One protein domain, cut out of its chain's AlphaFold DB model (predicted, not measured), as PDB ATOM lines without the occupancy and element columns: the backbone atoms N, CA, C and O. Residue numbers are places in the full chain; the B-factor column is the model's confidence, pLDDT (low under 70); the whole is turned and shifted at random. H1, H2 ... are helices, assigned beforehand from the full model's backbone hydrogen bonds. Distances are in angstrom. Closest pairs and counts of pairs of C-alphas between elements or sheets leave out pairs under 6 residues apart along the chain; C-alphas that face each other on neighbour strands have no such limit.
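Overview. This is residues 161 to 289 of the 516 residues of an uncharacterized protein of Stachybotrys chartarum IBT 40288 (UniProt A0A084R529). Three long helices, H1, H3 and H4, lie roughly side by side in a loose up-and-down bundle, each running against the one before it, and short H2 stands across one end. A long loop, residues 210 to 231, swings away at that end, and residues 251 to 264 turn back at the other. The 129 printed residues, with four named helices in the order H1 H2 H3 H4 and no named strand, are all helix in class and loose, with a radius of gyration of the C-alphas of 20.1 A; the flat outline spans 59 by 43 by 22 A.

Along the chain. H1, residues 161 to 192, begins at C-alpha 161 (117.083, 172.856, 177.354) and is 44.2 A long, with a kink of 35 degrees near residue 186. H2 is residues 198 to 209, 14.8 A. H3 is residues 232 to 250, 26.6 A. H4, residues 265 to 288, is 35.3 A and ends at C-alpha 288 (148.897, 178.730, 189.835).

Arrangement. H3 is the hub. Its residues 241 to 248 touch H1, closest at the C-alphas of His 174 and Ile 248, 6.3 A, at a shallow tilt of 11 degrees, opposite ways. H3 and H4 form a helical hairpin, closest at C-alphas 249 and 277, 6.4 A. H1 touches H4, closest at C-alphas 175 and 280, 5.4 A. H2 touches H3, about perpendicular at 86 degrees, closest at C-alphas 209 and 233, 4.5 A. H2 and H4 are apart. In H3 every O i to N i+4 pair is within hydrogen-bond range; in H1 26 of 28, in H2 5 of 8, in H4 17 of 20.

Size, cuts and confidence. C-alphas 196 and 263 are the farthest apart, 60.8 A. The printed part has no cut; the links H2 to H3 and H3 to H4 are long. Mean pLDDT of the printed part is 78.4; residues 214 to 230 and 285 to 289 are among those under 70.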
ATOM      1  N   PHE A 161     116.628 171.469 177.305       90.62
ATOM      2  CA  PHE A 161     117.083 172.856 177.354       90.62
ATOM      3  C   PHE A 161     117.144 173.382 178.784       90.62
ATOM      4  O   PHE A 161     118.158 173.978 179.137       90.62
ATOM      5  N   ASP A 162     116.138 173.088 179.607       91.00
ATOM      6  CA  ASP A 162     116.134 173.440 181.032       91.00
ATOM      7  C   ASP A 162     117.343 172.835 181.768       91.00
ATOM      8  O   ASP A 162     118.100 173.552 182.425       91.00
ATOM      9  N   THR A 163     117.606 171.532 181.597       91.19
ATOM     10  CA  THR A 163     118.763 170.890 182.242       91.19
ATOM     11  C   THR A 163     120.097 171.393 181.703       91.19
ATOM     12  O   THR A 163     121.048 171.521 182.476       91.19
ATOM     13  N   SER A 164     120.181 171.715 180.408       88.94
ATOM     14  CA  SER A 164     121.389 172.290 179.804       88.94
ATOM     15  C   SER A 164     121.668 173.703 180.329       88.94
ATOM     16  O   SER A 164     122.785 173.983 180.753       88.94
ATOM     17  N   GLU A 165     120.668 174.589 180.359       89.62
ATOM     18  CA  GLU A 165     120.822 175.953 180.886       89.62
ATOM     19  C   GLU A 165     121.136 175.954 182.385       89.62
ATOM     20  O   GLU A 165     121.989 176.725 182.838       89.62
ATOM     21  N   HIS A 166     120.515 175.053 183.156       90.38
ATOM     22  CA  HIS A 166     120.861 174.852 184.564       90.38
ATOM     23  C   HIS A 166     122.313 174.398 184.725       90.38
ATOM     24  O   HIS A 166     123.037 174.971 185.538       90.38
ATOM     25  N   SER A 167     122.763 173.408 183.947       89.50
ATOM     26  CA  SER A 167     124.147 172.917 184.002       89.50
ATOM     27  C   SER A 167     125.153 174.021 183.686       89.50
ATOM     28  O   SER A 167     126.044 174.254 184.501       89.50
ATOM     29  N   GLU A 168     124.961 174.768 182.597       88.00
ATOM     30  CA  GLU A 168     125.806 175.909 182.208       88.00
ATOM     31  C   GLU A 168     125.830 177.013 183.273       88.00
ATOM     32  O   GLU A 168     126.894 177.499 183.671       88.00
ATOM     33  N   THR A 169     124.661 177.354 183.824       89.81
ATOM     34  CA  THR A 169     124.544 178.310 184.934       89.81
ATOM     35  C   THR A 169     125.338 177.849 186.150       89.81
ATOM     36  O   THR A 169     126.048 178.634 186.790       89.81
ATOM     37  N   MET A 170     125.234 176.565 186.490       90.00
ATOM     38  CA  MET A 170     125.972 176.005 187.609       90.00
ATOM     39  C   MET A 170     127.462 175.923 187.319       90.00
ATOM     40  O   MET A 170     128.235 176.233 188.220       90.00
ATOM     41  N   HIS A 171     127.892 175.600 186.102       88.81
ATOM     42  CA  HIS A 171     129.304 175.653 185.729       88.81
ATOM     43  C   HIS A 171     129.879 177.052 185.977       88.81
ATOM     44  O   HIS A 171     130.851 177.178 186.722       88.81
ATOM     45  N   ALA A 172     129.219 178.104 185.482       89.06
ATOM     46  CA  ALA A 172     129.646 179.490 185.677       89.06
ATOM     47  C   ALA A 172     129.730 179.895 187.161       89.06
ATOM     48  O   ALA A 172     130.719 180.485 187.608       89.06
ATOM     49  N   ARG A 173     128.707 179.562 187.960       90.25
ATOM     50  CA  ARG A 173     128.670 179.903 189.395       90.25
ATOM     51  C   ARG A 173     129.751 179.183 190.187       90.25
ATOM     52  O   ARG A 173     130.468 179.810 190.963       90.25
ATOM     53  N   HIS A 174     129.883 177.879 189.984       90.69
ATOM     54  CA  HIS A 174     130.877 177.061 190.667       90.69
ATOM     55  C   HIS A 174     132.308 177.471 190.306       90.69
ATOM     56  O   HIS A 174     133.170 177.541 191.183       90.69
ATOM     57  N   GLN A 175     132.540 177.825 189.041       88.00
ATOM     58  CA  GLN A 175     133.801 178.380 188.569       88.00
ATOM     59  C   GLN A 175     134.170 179.669 189.317       88.00
ATOM     60  O   GLN A 175     135.296 179.823 189.796       88.00
ATOM     61  N   LEU A 176     133.208 180.587 189.454       88.50
ATOM     62  CA  LEU A 176     133.405 181.841 190.173       88.50
ATOM     63  C   LEU A 176     133.671 181.600 191.662       88.50
ATOM     64  O   LEU A 176     134.554 182.240 192.224       88.50
ATOM     65  N   ILE A 177     132.959 180.662 192.293       89.94
ATOM     66  CA  ILE A 177     133.192 180.289 193.696       89.94
ATOM     67  C   ILE A 177     134.619 179.765 193.876       89.94
ATOM     68  O   ILE A 177     135.324 180.243 194.762       89.94
ATOM     69  N   ALA A 178     135.069 178.834 193.032       88.38
ATOM     70  CA  ALA A 178     136.428 178.299 193.106       88.38
ATOM     71  C   ALA A 178     137.480 179.415 192.968       88.38
ATOM     72  O   ALA A 178     138.415 179.483 193.765       88.38
ATOM     73  N   LEU A 179     137.282 180.343 192.025       86.12
ATOM     74  CA  LEU A 179     138.190 181.469 191.806       86.12
ATOM     75  C   LEU A 179     138.184 182.464 192.971       86.12
ATOM     76  O   LEU A 179     139.248 182.866 193.435       86.12
ATOM     77  N   VAL A 180     137.008 182.861 193.459       87.25
ATOM     78  CA  VAL A 180     136.868 183.824 194.561       87.25
ATOM     79  C   VAL A 180     137.405 183.241 195.860       87.25
ATOM     80  O   VAL A 180     138.083 183.944 196.598       87.25
ATOM     81  N   VAL A 181     137.158 181.964 196.144       87.06
ATOM     82  CA  VAL A 181     137.685 181.321 197.350       87.06
ATOM     83  C   VAL A 181     139.198 181.112 197.227       87.06
ATOM     84  O   VAL A 181     139.932 181.474 198.144       87.06
ATOM     85  N   GLY A 182     139.681 180.616 196.084       82.25
ATOM     86  CA  GLY A 182     141.108 180.389 195.847       82.25
ATOM     87  C   GLY A 182     141.939 181.679 195.835       82.25
ATOM     88  O   GLY A 182     142.950 181.778 196.519       82.25
ATOM     89  N   ALA A 183     141.514 182.712 195.105       79.75
ATOM     90  CA  ALA A 183     142.227 183.993 195.066       79.75
ATOM     91  C   ALA A 183     141.944 184.872 196.291       79.75
ATOM     92  O   ALA A 183     142.813 185.609 196.753       79.75
ATOM     93  N   GLY A 184     140.708 184.835 196.786       80.56
ATOM     94  CA  GLY A 184     140.230 185.736 197.826       80.56
ATOM     95  C   GLY A 184     140.745 185.369 199.206       80.56
ATOM     96  O   GLY A 184     141.064 186.281 199.957       80.56
ATOM     97  N   ILE A 185     140.893 184.080 199.545       81.62
ATOM     98  CA  ILE A 185     141.414 183.683 200.863       81.62
ATOM     99  C   ILE A 185     142.803 184.293 201.123       81.62
ATOM    100  O   ILE A 185     142.934 184.990 202.131       81.62
ATOM    101  N   PRO A 186     143.822 184.130 200.251       74.19
ATOM    102  CA  PRO A 186     145.125 184.758 200.463       74.19
ATOM    103  C   PRO A 186     145.036 186.281 200.581       74.19
ATOM    104  O   PRO A 186     145.603 186.851 201.506       74.19
ATOM    105  N   VAL A 187     144.266 186.937 199.705       74.69
ATOM    106  CA  VAL A 187     144.098 188.400 199.722       74.69
ATOM    107  C   VAL A 187     143.460 188.872 201.027       74.69
ATOM    108  O   VAL A 187     143.944 189.820 201.634       74.69
ATOM    109  N   ILE A 188     142.402 188.207 201.491       79.44
ATOM    110  CA  ILE A 188     141.721 188.536 202.748       79.44
ATOM    111  C   ILE A 188     142.650 188.292 203.936       79.44
ATOM    112  O   ILE A 188     142.692 189.125 204.836       79.44
ATOM    113  N   LEU A 189     143.418 187.198 203.942       72.50
ATOM    114  CA  LEU A 189     144.386 186.922 205.005       72.50
ATOM    115  C   LEU A 189     145.497 187.979 205.041       72.50
ATOM    116  O   LEU A 189     145.839 188.447 206.123       72.50
ATOM    117  N   THR A 190     146.005 188.417 203.886       69.56
ATOM    118  CA  THR A 190     146.964 189.529 203.799       69.56
ATOM    119  C   THR A 190     146.341 190.841 204.273       69.56
ATOM    120  O   THR A 190     146.935 191.549 205.079       69.56
ATOM    121  N   LEU A 191     145.119 191.165 203.838       71.44
ATOM    122  CA  LEU A 191     144.424 192.383 204.265       71.44
ATOM    123  C   LEU A 191     144.124 192.384 205.768       71.44
ATOM    124  O   LEU A 191     144.228 193.422 206.422       71.44
ATOM    125  N   ALA A 192     143.799 191.221 206.333       71.69
ATOM    126  CA  ALA A 192     143.541 191.067 207.756       71.69
ATOM    127  C   ALA A 192     144.771 191.420 208.605       71.69
ATOM    128  O   ALA A 192     144.589 191.920 209.709       71.69
ATOM    129  N   GLN A 193     145.999 191.247 208.097       65.19
ATOM    130  CA  GLN A 193     147.229 191.618 208.813       65.19
ATOM    131  C   GLN A 193     147.360 193.128 209.068       65.19
ATOM    132  O   GLN A 193     148.055 193.519 210.002       65.19
ATOM    133  N   TYR A 194     146.659 193.980 208.310       70.56
ATOM    134  CA  TYR A 194     146.648 195.431 208.537       70.56
ATOM    135  C   TYR A 194     145.688 195.870 209.659       70.56
ATOM    136  O   TYR A 194     145.643 197.053 210.000       70.56
ATOM    137  N   LEU A 195     144.913 194.950 210.249       79.88
ATOM    138  CA  LEU A 195     144.031 195.258 211.377       79.88
ATOM    139  C   LEU A 195     144.830 195.342 212.694       79.88
ATOM    140  O   LEU A 195     145.704 194.512 212.945       79.88
ATOM    141  N   PRO A 196     144.491 196.277 213.601       72.19
ATOM    142  CA  PRO A 196     145.309 196.599 214.779       72.19
ATOM    143  C   PRO A 196     145.465 195.455 215.796       72.19
ATOM    144  O   PRO A 196     146.359 195.492 216.633       72.19
ATOM    145  N   PHE A 197     144.606 194.434 215.742       71.69
ATOM    146  CA  PHE A 197     144.651 193.251 216.610       71.69
ATOM    147  C   PHE A 197     145.207 192.001 215.911       71.69
ATOM    148  O   PHE A 197     145.406 190.972 216.562       71.69
ATOM    149  N   ALA A 198     145.438 192.060 214.598       64.50
ATOM    150  CA  ALA A 198     145.811 190.896 213.806       64.50
ATOM    151  C   ALA A 198     147.268 190.478 214.003       64.50
ATOM    152  O   ALA A 198     147.542 189.283 213.962       64.50
ATOM    153  N   SER A 199     148.176 191.411 214.299       65.12
ATOM    154  CA  SER A 199     149.573 191.103 214.641       65.12
ATOM    155  C   SER A 199     149.662 190.167 215.850       65.12
ATOM    156  O   SER A 199     150.239 189.094 215.753       65.12
ATOM    157  N   THR A 200     148.951 190.475 216.938       73.75
ATOM    158  CA  THR A 200     148.915 189.640 218.155       73.75
ATOM    159  C   THR A 200     148.376 188.226 217.906       73.75
ATOM    160  O   THR A 200     148.803 187.265 218.549       73.75
ATOM    161  N   LEU A 201     147.396 188.083 217.007       71.44
ATOM    162  CA  LEU A 201     146.830 186.782 216.644       71.44
ATOM    163  C   LEU A 201     147.759 186.015 215.693       71.44
ATOM    164  O   LEU A 201     147.971 184.818 215.880       71.44
ATOM    165  N   SER A 202     148.337 186.716 214.716       67.31
ATOM    166  CA  SER A 202     149.324 186.189 213.775       67.31
ATOM    167  C   SER A 202     150.549 185.664 214.513       67.31
ATOM    168  O   SER A 202     150.934 184.527 214.287       67.31
ATOM    169  N   ASP A 203     151.091 186.409 215.477       69.06
ATOM    170  CA  ASP A 203     152.266 186.002 216.258       69.06
ATOM    171  C   ASP A 203     152.013 184.729 217.081       69.06
ATOM    172  O   ASP A 203     152.906 183.902 217.263       69.06
ATOM    173  N   LYS A 204     150.773 184.526 217.549       78.00
ATOM    174  CA  LYS A 204     150.374 183.304 218.265       78.00
ATOM    175  C   LYS A 204     150.169 182.105 217.342       78.00
ATOM    176  O   LYS A 204     150.428 180.978 217.759       78.00
ATOM    177  N   LEU A 205     149.670 182.323 216.126       73.38
ATOM    178  CA  LEU A 205     149.342 181.259 215.170       73.38
ATOM    179  C   LEU A 205     150.512 180.889 214.252       73.38
ATOM    180  O   LEU A 205     150.629 179.725 213.869       73.38
ATOM    181  N   ALA A 206     151.391 181.841 213.935       67.62
ATOM    182  CA  ALA A 206     152.559 181.679 213.076       67.62
ATOM    183  C   ALA A 206     153.382 180.421 213.393       67.62
ATOM    184  O   ALA A 206     153.556 179.624 212.475       67.62
ATOM    185  N   PRO A 207     153.802 180.138 214.646       70.94
ATOM    186  CA  PRO A 207     154.616 178.951 214.932       70.94
ATOM    187  C   PRO A 207     153.906 177.622 214.629       70.94
ATOM    188  O   PRO A 207     154.562 176.632 214.300       70.94
ATOM    189  N   TYR A 208     152.573 177.586 214.708       75.12
ATOM    190  CA  TYR A 208     151.784 176.399 214.373       75.12
ATOM    191  C   TYR A 208     151.551 176.272 212.867       75.12
ATOM    192  O   TYR A 208     151.607 175.165 212.339       75.12
ATOM    193  N   LEU A 209     151.309 177.390 212.174       69.94
ATOM    194  CA  LEU A 209     150.998 177.410 210.744       69.94
ATOM    195  C   LEU A 209     152.242 177.285 209.855       69.94
ATOM    196  O   LEU A 209     152.145 176.673 208.797       69.94
ATOM    197  N   SER A 210     153.390 177.823 210.278       67.44
ATOM    198  CA  SER A 210     154.650 177.807 209.519       67.44
ATOM    199  C   SER A 210     155.484 176.541 209.729       67.44
ATOM    200  O   SER A 210     156.516 176.362 209.087       67.44
ATOM    201  N   SER A 211     155.078 175.671 210.654       70.31
ATOM    202  CA  SER A 211     155.705 174.360 210.834       70.31
ATOM    203  C   SER A 211     155.279 173.420 209.703       70.31
ATOM    204  O   SER A 211     154.130 173.462 209.275       70.31
ATOM    205  N   SER A 212     156.171 172.555 209.217       67.00
ATOM    206  CA  SER A 212     155.824 171.488 208.268       67.00
ATOM    207  C   SER A 212     154.922 170.442 208.921       67.00
ATOM    208  O   SER A 212     155.048 170.175 210.120       67.00
ATOM    209  N   ILE A 213     154.045 169.806 208.131       71.06
ATOM    210  CA  ILE A 213     153.229 168.668 208.596       71.06
ATOM    211  C   ILE A 213     154.119 167.559 209.172       71.06
ATOM    212  O   ILE A 213     153.785 166.933 210.181       71.06
ATOM    213  N   TYR A 214     155.256 167.305 208.522       68.31
ATOM    214  CA  TYR A 214     156.203 166.287 208.947       68.31
ATOM    215  C   TYR A 214     157.306 166.936 209.770       68.31
ATOM    216  O   TYR A 214     158.179 167.638 209.256       68.31
ATOM    217  N   ARG A 215     157.263 166.671 211.078       59.59
ATOM    218  CA  ARG A 215     158.297 167.093 212.024       59.59
ATOM    219  C   ARG A 215     159.668 166.638 211.492       59.59
ATOM    220  O   ARG A 215     159.815 165.479 211.120       59.59
ATOM    221  N   ASP A 216     160.613 167.577 211.412       61.69
ATOM    222  CA  ASP A 216     161.976 167.467 210.842       61.69
ATOM    223  C   ASP A 216     162.141 167.707 209.322       61.69
ATOM    224  O   ASP A 216     163.278 167.813 208.851       61.69
ATOM    225  N   TYR A 217     161.055 167.892 208.559       57.94
ATOM    226  CA  TYR A 217     161.102 168.194 207.114       57.94
ATOM    227  C   TYR A 217     160.940 169.685 206.762       57.94
ATOM    228  O   TYR A 217     160.894 170.037 205.591       57.94
ATOM    229  N   ASN A 218     160.969 170.589 207.753       54.44
ATOM    230  CA  ASN A 218     160.969 172.049 207.524       54.44
ATOM    231  C   ASN A 218     162.139 172.532 206.641       54.44
ATOM    232  O   ASN A 218     162.062 173.599 206.047       54.44
ATOM    233  N   ILE A 219     163.249 171.784 206.623       50.88
ATOM    234  CA  ILE A 219     164.510 172.140 205.938       50.88
ATOM    235  C   ILE A 219     164.990 170.970 205.052       50.88
ATOM    236  O   ILE A 219     165.983 171.071 204.334       50.88
ATOM    237  N   ARG A 220     164.311 169.817 205.113       49.00
ATOM    238  CA  ARG A 220     164.708 168.593 204.410       49.00
ATOM    239  C   ARG A 220     163.674 168.263 203.349       49.00
ATOM    240  O   ARG A 220     162.480 168.280 203.615       49.00
ATOM    241  N   ILE A 221     164.162 167.897 202.173       53.44
ATOM    242  CA  ILE A 221     163.339 167.385 201.079       53.44
ATOM    243  C   ILE A 221     162.767 166.025 201.504       53.44
ATOM    244  O   ILE A 221     163.458 165.230 202.152       53.44
ATOM    245  N   LEU A 222     161.511 165.751 201.150       58.78
ATOM    246  CA  LEU A 222     160.862 164.464 201.396       58.78
ATOM    247  C   LEU A 222     161.644 163.302 200.746       58.78
ATOM    248  O   LEU A 222     162.319 163.490 199.724       58.78
ATOM    249  N   PRO A 223     161.564 162.076 201.306       59.88
ATOM    250  CA  PRO A 223     162.177 160.897 200.697       59.88
ATOM    251  C   PRO A 223     161.721 160.741 199.242       59.88
ATOM    252  O   PRO A 223     160.612 161.132 198.894       59.88
ATOM    253  N   TYR A 224     162.563 160.157 198.388       59.41
ATOM    254  CA  TYR A 224     162.274 159.980 196.953       59.41
ATOM    255  C   TYR A 224     162.134 161.278 196.139       59.41
ATOM    256  O   TYR A 224     161.636 161.218 195.019       59.41
ATOM    257  N   TRP A 225     162.636 162.412 196.647       46.25
ATOM    258  CA  TRP A 225     162.640 163.702 195.936       46.25
ATOM    259  C   TRP A 225     161.236 164.261 195.668       46.25
ATOM    260  O   TRP A 225     161.021 164.964 194.687       46.25
ATOM    261  N   LEU A 226     160.289 163.989 196.570       50.06
ATOM    262  CA  LEU A 226     158.900 164.474 196.524       50.06
ATOM    263  C   LEU A 226     158.747 165.984 196.830       50.06
ATOM    264  O   LEU A 226     157.641 166.442 197.097       50.06
ATOM    265  N   GLY A 227     159.838 166.756 196.803       55.06
ATOM    266  CA  GLY A 227     159.843 168.189 197.112       55.06
ATOM    267  C   GLY A 227     159.883 168.507 198.611       55.06
ATOM    268  O   GLY A 227     160.179 167.648 199.449       55.06
ATOM    269  N   ASN A 228     159.631 169.773 198.944       58.66
ATOM    270  CA  ASN A 228     159.559 170.235 200.328       58.66
ATOM    271  C   ASN A 228     158.219 169.841 200.958       58.66
ATOM    272  O   ASN A 228     157.173 169.870 200.311       58.66
ATOM    273  N   ALA A 229     158.242 169.472 202.235       66.25
ATOM    274  CA  ALA A 229     157.017 169.149 202.949       66.25
ATOM    275  C   ALA A 229     156.229 170.434 203.247       66.25
ATOM    276  O   ALA A 229     156.757 171.335 203.900       66.25
ATOM    277  N   LEU A 230     154.967 170.490 202.803       64.00
ATOM    278  CA  LEU A 230     154.093 171.649 202.993       64.00
ATOM    279  C   LEU A 230     154.023 172.063 204.470       64.00
ATOM    280  O   LEU A 230     153.999 171.221 205.381       64.00
ATOM    281  N   THR A 231     153.932 173.370 204.698       73.25
ATOM    282  CA  THR A 231     153.585 173.917 206.013       73.25
ATOM    283  C   THR A 231     152.154 173.532 206.392       73.25
ATOM    284  O   THR A 231     151.321 173.239 205.531       73.25
ATOM    285  N   VAL A 232     151.826 173.521 207.683       77.94
ATOM    286  CA  VAL A 232     150.465 173.235 208.167       77.94
ATOM    287  C   VAL A 232     149.458 174.222 207.568       77.94
ATOM    288  O   VAL A 232     148.363 173.809 207.188       77.94
ATOM    289  N   GLY A 233     149.831 175.498 207.421       73.75
ATOM    290  CA  GLY A 233     148.999 176.518 206.781       73.75
ATOM    291  C   GLY A 233     148.739 176.242 205.299       73.75
ATOM    292  O   GLY A 233     147.582 176.208 204.879       73.75
ATOM    293  N   GLU A 234     149.789 175.974 204.517       71.88
ATOM    294  CA  GLU A 234     149.655 175.601 203.098       71.88
ATOM    295  C   GLU A 234     148.843 174.318 202.928       71.88
ATOM    296  O   GLU A 234     148.017 174.208 202.028       71.88
ATOM    297  N   SER A 235     149.030 173.359 203.829       80.19
ATOM    298  CA  SER A 235     148.332 172.077 203.793       80.19
ATOM    299  C   SER A 235     146.858 172.215 204.107       80.19
ATOM    300  O   SER A 235     146.038 171.585 203.449       80.19
ATOM    301  N   LEU A 236     146.508 173.052 205.088       84.69
ATOM    302  CA  LEU A 236     145.119 173.379 205.388       84.69
ATOM    303  C   LEU A 236     144.470 174.065 204.187       84.69
ATOM    304  O   LEU A 236     143.370 173.690 203.799       84.69
ATOM    305  N   TYR A 237     145.170 175.016 203.565       82.81
ATOM    306  CA  TYR A 237     144.686 175.708 202.374       82.81
ATOM    307  C   TYR A 237     144.453 174.738 201.206       82.81
ATOM    308  O   TYR A 237     143.351 174.690 200.660       82.81
ATOM    309  N   VAL A 238     145.447 173.908 200.873       83.94
ATOM    310  CA  VAL A 238     145.332 172.885 199.825       83.94
ATOM    311  C   VAL A 238     144.218 171.898 200.155       83.94
ATOM    312  O   VAL A 238     143.404 171.598 199.289       83.94
ATOM    313  N   PHE A 239     144.121 171.430 201.399       88.19
ATOM    314  CA  PHE A 239     143.071 170.508 201.826       88.19
ATOM    315  C   PHE A 239     141.678 171.123 201.682       88.19
ATOM    316  O   PHE A 239     140.801 170.511 201.074       88.19
ATOM    317  N   THR A 240     141.470 172.345 202.179       87.44
ATOM    318  CA  THR A 240     140.208 173.077 202.014       87.44
ATOM    319  C   THR A 240     139.865 173.235 200.540       87.44
ATOM    320  O   THR A 240     138.715 173.033 200.155       87.44
ATOM    321  N   TYR A 241     140.855 173.541 199.705       87.56
ATOM    322  CA  TYR A 241     140.645 173.703 198.278       87.56
ATOM    323  C   TYR A 241     140.315 172.380 197.576       87.56
ATOM    324  O   TYR A 241     139.414 172.340 196.743       87.56
ATOM    325  N   VAL A 242     140.969 171.275 197.939       90.12
ATOM    326  CA  VAL A 242     140.643 169.929 197.441       90.12
ATOM    327  C   VAL A 242     139.221 169.545 197.838       90.12
ATOM    328  O   VAL A 242     138.447 169.121 196.983       90.12
ATOM    329  N   VAL A 243     138.840 169.746 199.104       92.62
ATOM    330  CA  VAL A 243     137.476 169.477 199.584       92.62
ATOM    331  C   VAL A 243     136.460 170.326 198.823       92.62
ATOM    332  O   VAL A 243     135.454 169.793 198.362       92.62
ATOM    333  N   LEU A 244     136.734 171.620 198.635       91.19
ATOM    334  CA  LEU A 244     135.875 172.512 197.861       91.19
ATOM    335  C   LEU A 244     135.688 171.999 196.430       91.19
ATOM    336  O   LEU A 244     134.554 171.896 195.974       91.19
ATOM    337  N   ASN A 245     136.772 171.628 195.744       90.69
ATOM    338  CA  ASN A 245     136.707 171.090 194.385       90.69
ATOM    339  C   ASN A 245     135.894 169.792 194.324       90.69
ATOM    340  O   ASN A 245     135.039 169.651 193.456       90.69
ATOM    341  N   VAL A 246     136.092 168.869 195.271       92.44
ATOM    342  CA  VAL A 246     135.308 167.626 195.342       92.44
ATOM    343  C   VAL A 246     133.820 167.924 195.530       92.44
ATOM    344  O   VAL A 246     132.995 167.349 194.820       92.44
ATOM    345  N   VAL A 247     133.467 168.833 196.442       92.75
ATOM    346  CA  VAL A 247     132.069 169.218 196.694       92.75
ATOM    347  C   VAL A 247     131.456 169.841 195.445       92.75
ATOM    348  O   VAL A 247     130.428 169.365 194.972       92.75
ATOM    349  N   ILE A 248     132.111 170.849 194.870       91.38
ATOM    350  CA  ILE A 248     131.649 171.562 193.677       91.38
ATOM    351  C   ILE A 248     131.450 170.610 192.482       91.38
ATOM    352  O   ILE A 248     130.464 170.718 191.752       91.38
ATOM    353  N   CYS A 249     132.355 169.648 192.293       90.75
ATOM    354  CA  CYS A 249     132.250 168.657 191.224       90.75
ATOM    355  C   CYS A 249     131.156 167.607 191.461       90.75
ATOM    356  O   CYS A 249     130.841 166.871 190.531       90.75
ATOM    357  N   SER A 250     130.578 167.516 192.664       89.75
ATOM    358  CA  SER A 250     129.644 166.444 193.042       89.75
ATOM    359  C   SER A 250     128.194 166.900 193.232       89.75
ATOM    360  O   SER A 250     127.294 166.062 193.230       89.75
ATOM    361  N   VAL A 251     127.942 168.196 193.429       90.69
ATOM    362  CA  VAL A 251     126.606 168.720 193.770       90.69
ATOM    363  C   VAL A 251     125.859 169.288 192.564       90.69
ATOM    364  O   VAL A 251     126.466 169.687 191.578       90.69
ATOM    365  N   ASP A 252     124.531 169.373 192.677       87.00
ATOM    366  CA  ASP A 252     123.646 170.122 191.771       87.00
ATOM    367  C   ASP A 252     123.745 169.728 190.284       87.00
ATOM    368  O   ASP A 252     123.958 170.554 189.389       87.00
ATOM    369  N   TYR A 253     123.612 168.426 190.029       88.38
ATOM    370  CA  TYR A 253     123.337 167.891 188.699       88.38
ATOM    371  C   TYR A 253     121.838 167.635 188.564       88.38
ATOM    372  O   TYR A 253     121.260 166.860 189.328       88.38
ATOM    373  N   ARG A 254     121.217 168.272 187.571       89.44
ATOM    374  CA  ARG A 254     119.880 167.911 187.094       89.44
ATOM    375  C   ARG A 254     120.031 167.043 185.854       89.44
ATOM    376  O   ARG A 254     120.955 167.254 185.073       89.44
ATOM    377  N   HIS A 255     119.142 166.074 185.702       87.19
ATOM    378  CA  HIS A 255     119.110 165.194 184.540       87.19
ATOM    379  C   HIS A 255     117.688 165.137 183.988       87.19
ATOM    380  O   HIS A 255     116.728 165.291 184.747       87.19
ATOM    381  N   GLN A 256     117.568 164.917 182.682       86.25
ATOM    382  CA  GLN A 256     116.285 164.738 182.009       86.25
ATOM    383  C   GLN A 256     116.368 163.550 181.060       86.25
ATOM    384  O   GLN A 256     117.102 163.581 180.075       86.25
ATOM    385  N   TRP A 257     115.532 162.536 181.295       85.62
ATOM    386  CA  TRP A 257     115.418 161.388 180.400       85.62
ATOM    387  C   TRP A 257     113.973 161.179 179.923       85.62
ATOM    388  O   TRP A 257     113.073 161.100 180.760       85.62
ATOM    389  N   PRO A 258     113.722 161.013 178.607       89.69
ATOM    390  CA  PRO A 258     114.674 161.020 177.488       89.69
ATOM    391  C   PRO A 258     115.295 162.395 177.205       89.69
ATOM    392  O   PRO A 258     114.631 163.416 177.362       89.69
ATOM    393  N   HIS A 259     116.538 162.406 176.718       87.25
ATOM    394  CA  HIS A 259     117.245 163.629 176.330       87.25
ATOM    395  C   HIS A 259     117.341 163.766 174.806       87.25
ATOM    396  O   HIS A 259     117.489 162.778 174.083       87.25
ATOM    397  N   ARG A 260     117.334 165.000 174.288       84.38
ATOM    398  CA  ARG A 260     117.410 165.254 172.836       84.38
ATOM    399  C   ARG A 260     118.761 164.881 172.207       84.38
ATOM    400  O   ARG A 260     118.835 164.644 171.004       84.38
ATOM    401  N   MET A 261     119.834 164.906 173.001       81.00
ATOM    402  CA  MET A 261     121.224 164.789 172.529       81.00
ATOM    403  C   MET A 261     121.930 163.507 172.984       81.00
ATOM    404  O   MET A 261     122.814 163.023 172.278       81.00
ATOM    405  N   TYR A 262     121.568 162.962 174.147       83.12
ATOM    406  CA  TYR A 262     122.294 161.850 174.763       83.12
ATOM    407  C   TYR A 262     121.567 160.526 174.527       83.12
ATOM    408  O   TYR A 262     120.343 160.469 174.469       83.12
ATOM    409  N   ARG A 263     122.339 159.445 174.373       82.38
ATOM    410  CA  ARG A 263     121.810 158.101 174.076       82.38
ATOM    411  C   ARG A 263     121.402 157.311 175.316       82.38
ATOM    412  O   ARG A 263     120.689 156.322 175.185       82.38
ATOM    413  N   SER A 264     121.885 157.709 176.487       87.44
ATOM    414  CA  SER A 264     121.524 157.124 177.773       87.44
ATOM    415  C   SER A 264     121.743 158.139 178.889       87.44
ATOM    416  O   SER A 264     122.601 159.016 178.774       87.44
ATOM    417  N   GLU A 265     121.010 157.960 179.983       87.69
ATOM    418  CA  GLU A 265     121.142 158.747 181.215       87.69
ATOM    419  C   GLU A 265     122.582 158.724 181.760       87.69
ATOM    420  O   GLU A 265     123.140 159.751 182.136       87.69
ATOM    421  N   TYR A 266     123.245 157.562 181.716       88.56
ATOM    422  CA  TYR A 266     124.639 157.435 182.146       88.56
ATOM    423  C   TYR A 266     125.588 158.351 181.356       88.56
ATOM    424  O   TYR A 266     126.484 158.965 181.934       88.56
ATOM    425  N   VAL A 267     125.396 158.451 180.036       88.38
ATOM    426  CA  VAL A 267     126.242 159.288 179.173       88.38
ATOM    427  C   VAL A 267     125.997 160.773 179.440       88.38
ATOM    428  O   VAL A 267     126.958 161.534 179.435       88.38
ATOM    429  N   GLU A 268     124.754 161.178 179.705       86.25
ATOM    430  CA  GLU A 268     124.412 162.553 180.097       86.25
ATOM    431  C   GLU A 268     125.133 162.959 181.388       86.25
ATOM    432  O   GLU A 268     125.854 163.955 181.410       86.25
ATOM    433  N   ILE A 269     125.015 162.146 182.442       87.38
ATOM    434  CA  ILE A 269     125.643 162.439 183.738       87.38
ATOM    435  C   ILE A 269     127.170 162.486 183.602       87.38
ATOM    436  O   ILE A 269     127.806 163.410 184.104       87.38
ATOM    437  N   MET A 270     127.774 161.523 182.898       89.12
ATOM    438  CA  MET A 270     129.224 161.513 182.671       89.12
ATOM    439  C   MET A 270     129.711 162.711 181.864       89.12
ATOM    440  O   MET A 270     130.767 163.255 182.183       89.12
ATOM    441  N   PHE A 271     128.947 163.146 180.862       87.94
ATOM    442  CA  PHE A 271     129.277 164.343 180.100       87.94
ATOM    443  C   PHE A 271     129.242 165.588 180.991       87.94
ATOM    444  O   PHE A 271     130.220 166.327 181.025       87.94
ATOM    445  N   ASN A 272     128.181 165.764 181.784       86.69
ATOM    446  CA  ASN A 272     128.040 166.910 182.688       86.69
ATOM    447  C   ASN A 272     129.145 166.957 183.756       86.69
ATOM    448  O   ASN A 272     129.643 168.034 184.089       86.69
ATOM    449  N   VAL A 273     129.553 165.800 184.293       89.81
ATOM    450  CA  VAL A 273     130.669 165.714 185.252       89.81
ATOM    451  C   VAL A 273     131.990 166.083 184.581       89.81
ATOM    452  O   VAL A 273     132.735 166.905 185.116       89.81
ATOM    453  N   ALA A 274     132.277 165.511 183.408       90.00
ATOM    454  CA  ALA A 274     133.498 165.806 182.663       90.00
ATOM    455  C   ALA A 274     133.594 167.299 182.316       90.00
ATOM    456  O   ALA A 274     134.631 167.922 182.555       90.00
ATOM    457  N   ASP A 275     132.498 167.888 181.841       87.88
ATOM    458  CA  ASP A 275     132.439 169.302 181.483       87.88
ATOM    459  C   ASP A 275     132.658 170.205 182.709       87.88
ATOM    460  O   ASP A 275     133.526 171.082 182.696       87.88
ATOM    461  N   ARG A 276     132.002 169.898 183.845       88.62
ATOM    462  CA  ARG A 276     132.228 170.620 185.110       88.62
ATOM    463  C   ARG A 276     133.693 170.592 185.527       88.62
ATOM    464  O   ARG A 276     134.243 171.634 185.877       88.62
ATOM    465  N   THR A 277     134.325 169.418 185.488       90.06
ATOM    466  CA  THR A 277     135.735 169.275 185.882       90.06
ATOM    467  C   THR A 277     136.676 170.049 184.962       90.06
ATOM    468  O   THR A 277     137.574 170.730 185.459       90.06
ATOM    469  N   GLY A 278     136.435 170.021 183.647       87.69
ATOM    470  CA  GLY A 278     137.237 170.764 182.678       87.69
ATOM    471  C   GLY A 278     137.128 172.275 182.877       87.69
ATOM    472  O   GLY A 278     138.143 172.964 182.977       87.69
ATOM    473  N   ILE A 279     135.908 172.804 183.009       84.75
ATOM    474  CA  ILE A 279     135.669 174.242 183.219       84.75
ATOM    475  C   ILE A 279     136.330 174.733 184.515       84.75
ATOM    476  O   ILE A 279     136.950 175.803 184.536       84.75
ATOM    477  N   ILE A 280     136.244 173.947 185.591       85.56
ATOM    478  CA  ILE A 280     136.898 174.275 186.860       85.56
ATOM    479  C   ILE A 280     138.416 174.322 186.680       85.56
ATOM    480  O   ILE A 280     139.032 175.309 187.074       85.56
ATOM    481  N   GLU A 281     139.032 173.340 186.020       83.06
ATOM    482  CA  GLU A 281     140.477 173.351 185.751       83.06
ATOM    483  C   GLU A 281     140.920 174.628 185.015       83.06
ATOM    484  O   GLU A 281     141.906 175.272 185.398       83.06
ATOM    485  N   PHE A 282     140.154 175.063 184.007       80.00
ATOM    486  CA  PHE A 282     140.424 176.312 183.291       80.00
ATOM    487  C   PHE A 282     140.441 177.541 184.205       80.00
ATOM    488  O   PHE A 282     141.232 178.456 183.968       80.00
ATOM    489  N   ALA A 283     139.614 177.563 185.249       77.69
ATOM    490  CA  ALA A 283     139.527 178.670 186.196       77.69
ATOM    491  C   ALA A 283     140.640 178.684 187.239       77.69
ATOM    492  O   ALA A 283     141.030 179.749 187.714       77.69
ATOM    493  N   ILE A 284     141.153 177.507 187.590       73.94
ATOM    494  CA  ILE A 284     142.221 177.354 188.580       73.94
ATOM    495  C   ILE A 284     143.585 177.631 187.946       73.94
ATOM    496  O   ILE A 284     144.479 178.143 188.617       73.94
ATOM    497  N   ALA A 285     143.747 177.362 186.647       68.44
ATOM    498  CA  ALA A 285     145.025 177.511 185.951       68.44
ATOM    499  C   ALA A 285     145.717 178.887 186.150       68.44
ATOM    500  O   ALA A 285     146.919 178.899 186.418       68.44
ATOM    501  N   PRO A 286     145.023 180.046 186.100       62.53
ATOM    502  CA  PRO A 286     145.647 181.347 186.357       62.53
ATOM    503  C   PRO A 286     146.072 181.570 187.816       62.53
ATOM    504  O   PRO A 286     146.976 182.365 188.066       62.53
ATOM    505  N   LEU A 287     145.447 180.885 188.782       59.09
ATOM    506  CA  LEU A 287     145.805 180.996 190.202       59.09
ATOM    507  C   LEU A 287     147.165 180.357 190.504       59.09
ATOM    508  O   LEU A 287     147.832 180.773 191.445       59.09
ATOM    509  N   GLY A 288     147.598 179.390 189.691       55.22
ATOM    510  CA  GLY A 288     148.897 178.730 189.835       55.22
ATOM    511  C   GLY A 288     150.086 179.504 189.252       55.22
ATOM    512  O   GLY A 288     151.223 179.115 189.493       55.22
ATOM    513  N   VAL A 289     149.864 180.583 188.486       53.19
ATOM    514  CA  VAL A 289     150.923 181.268 187.715       53.19
ATOM    515  C   VAL A 289     150.975 182.762 188.044       53.19
ATOM    516  O   VAL A 289     150.815 183.625 187.183       53.19
TER     517      VAL A 289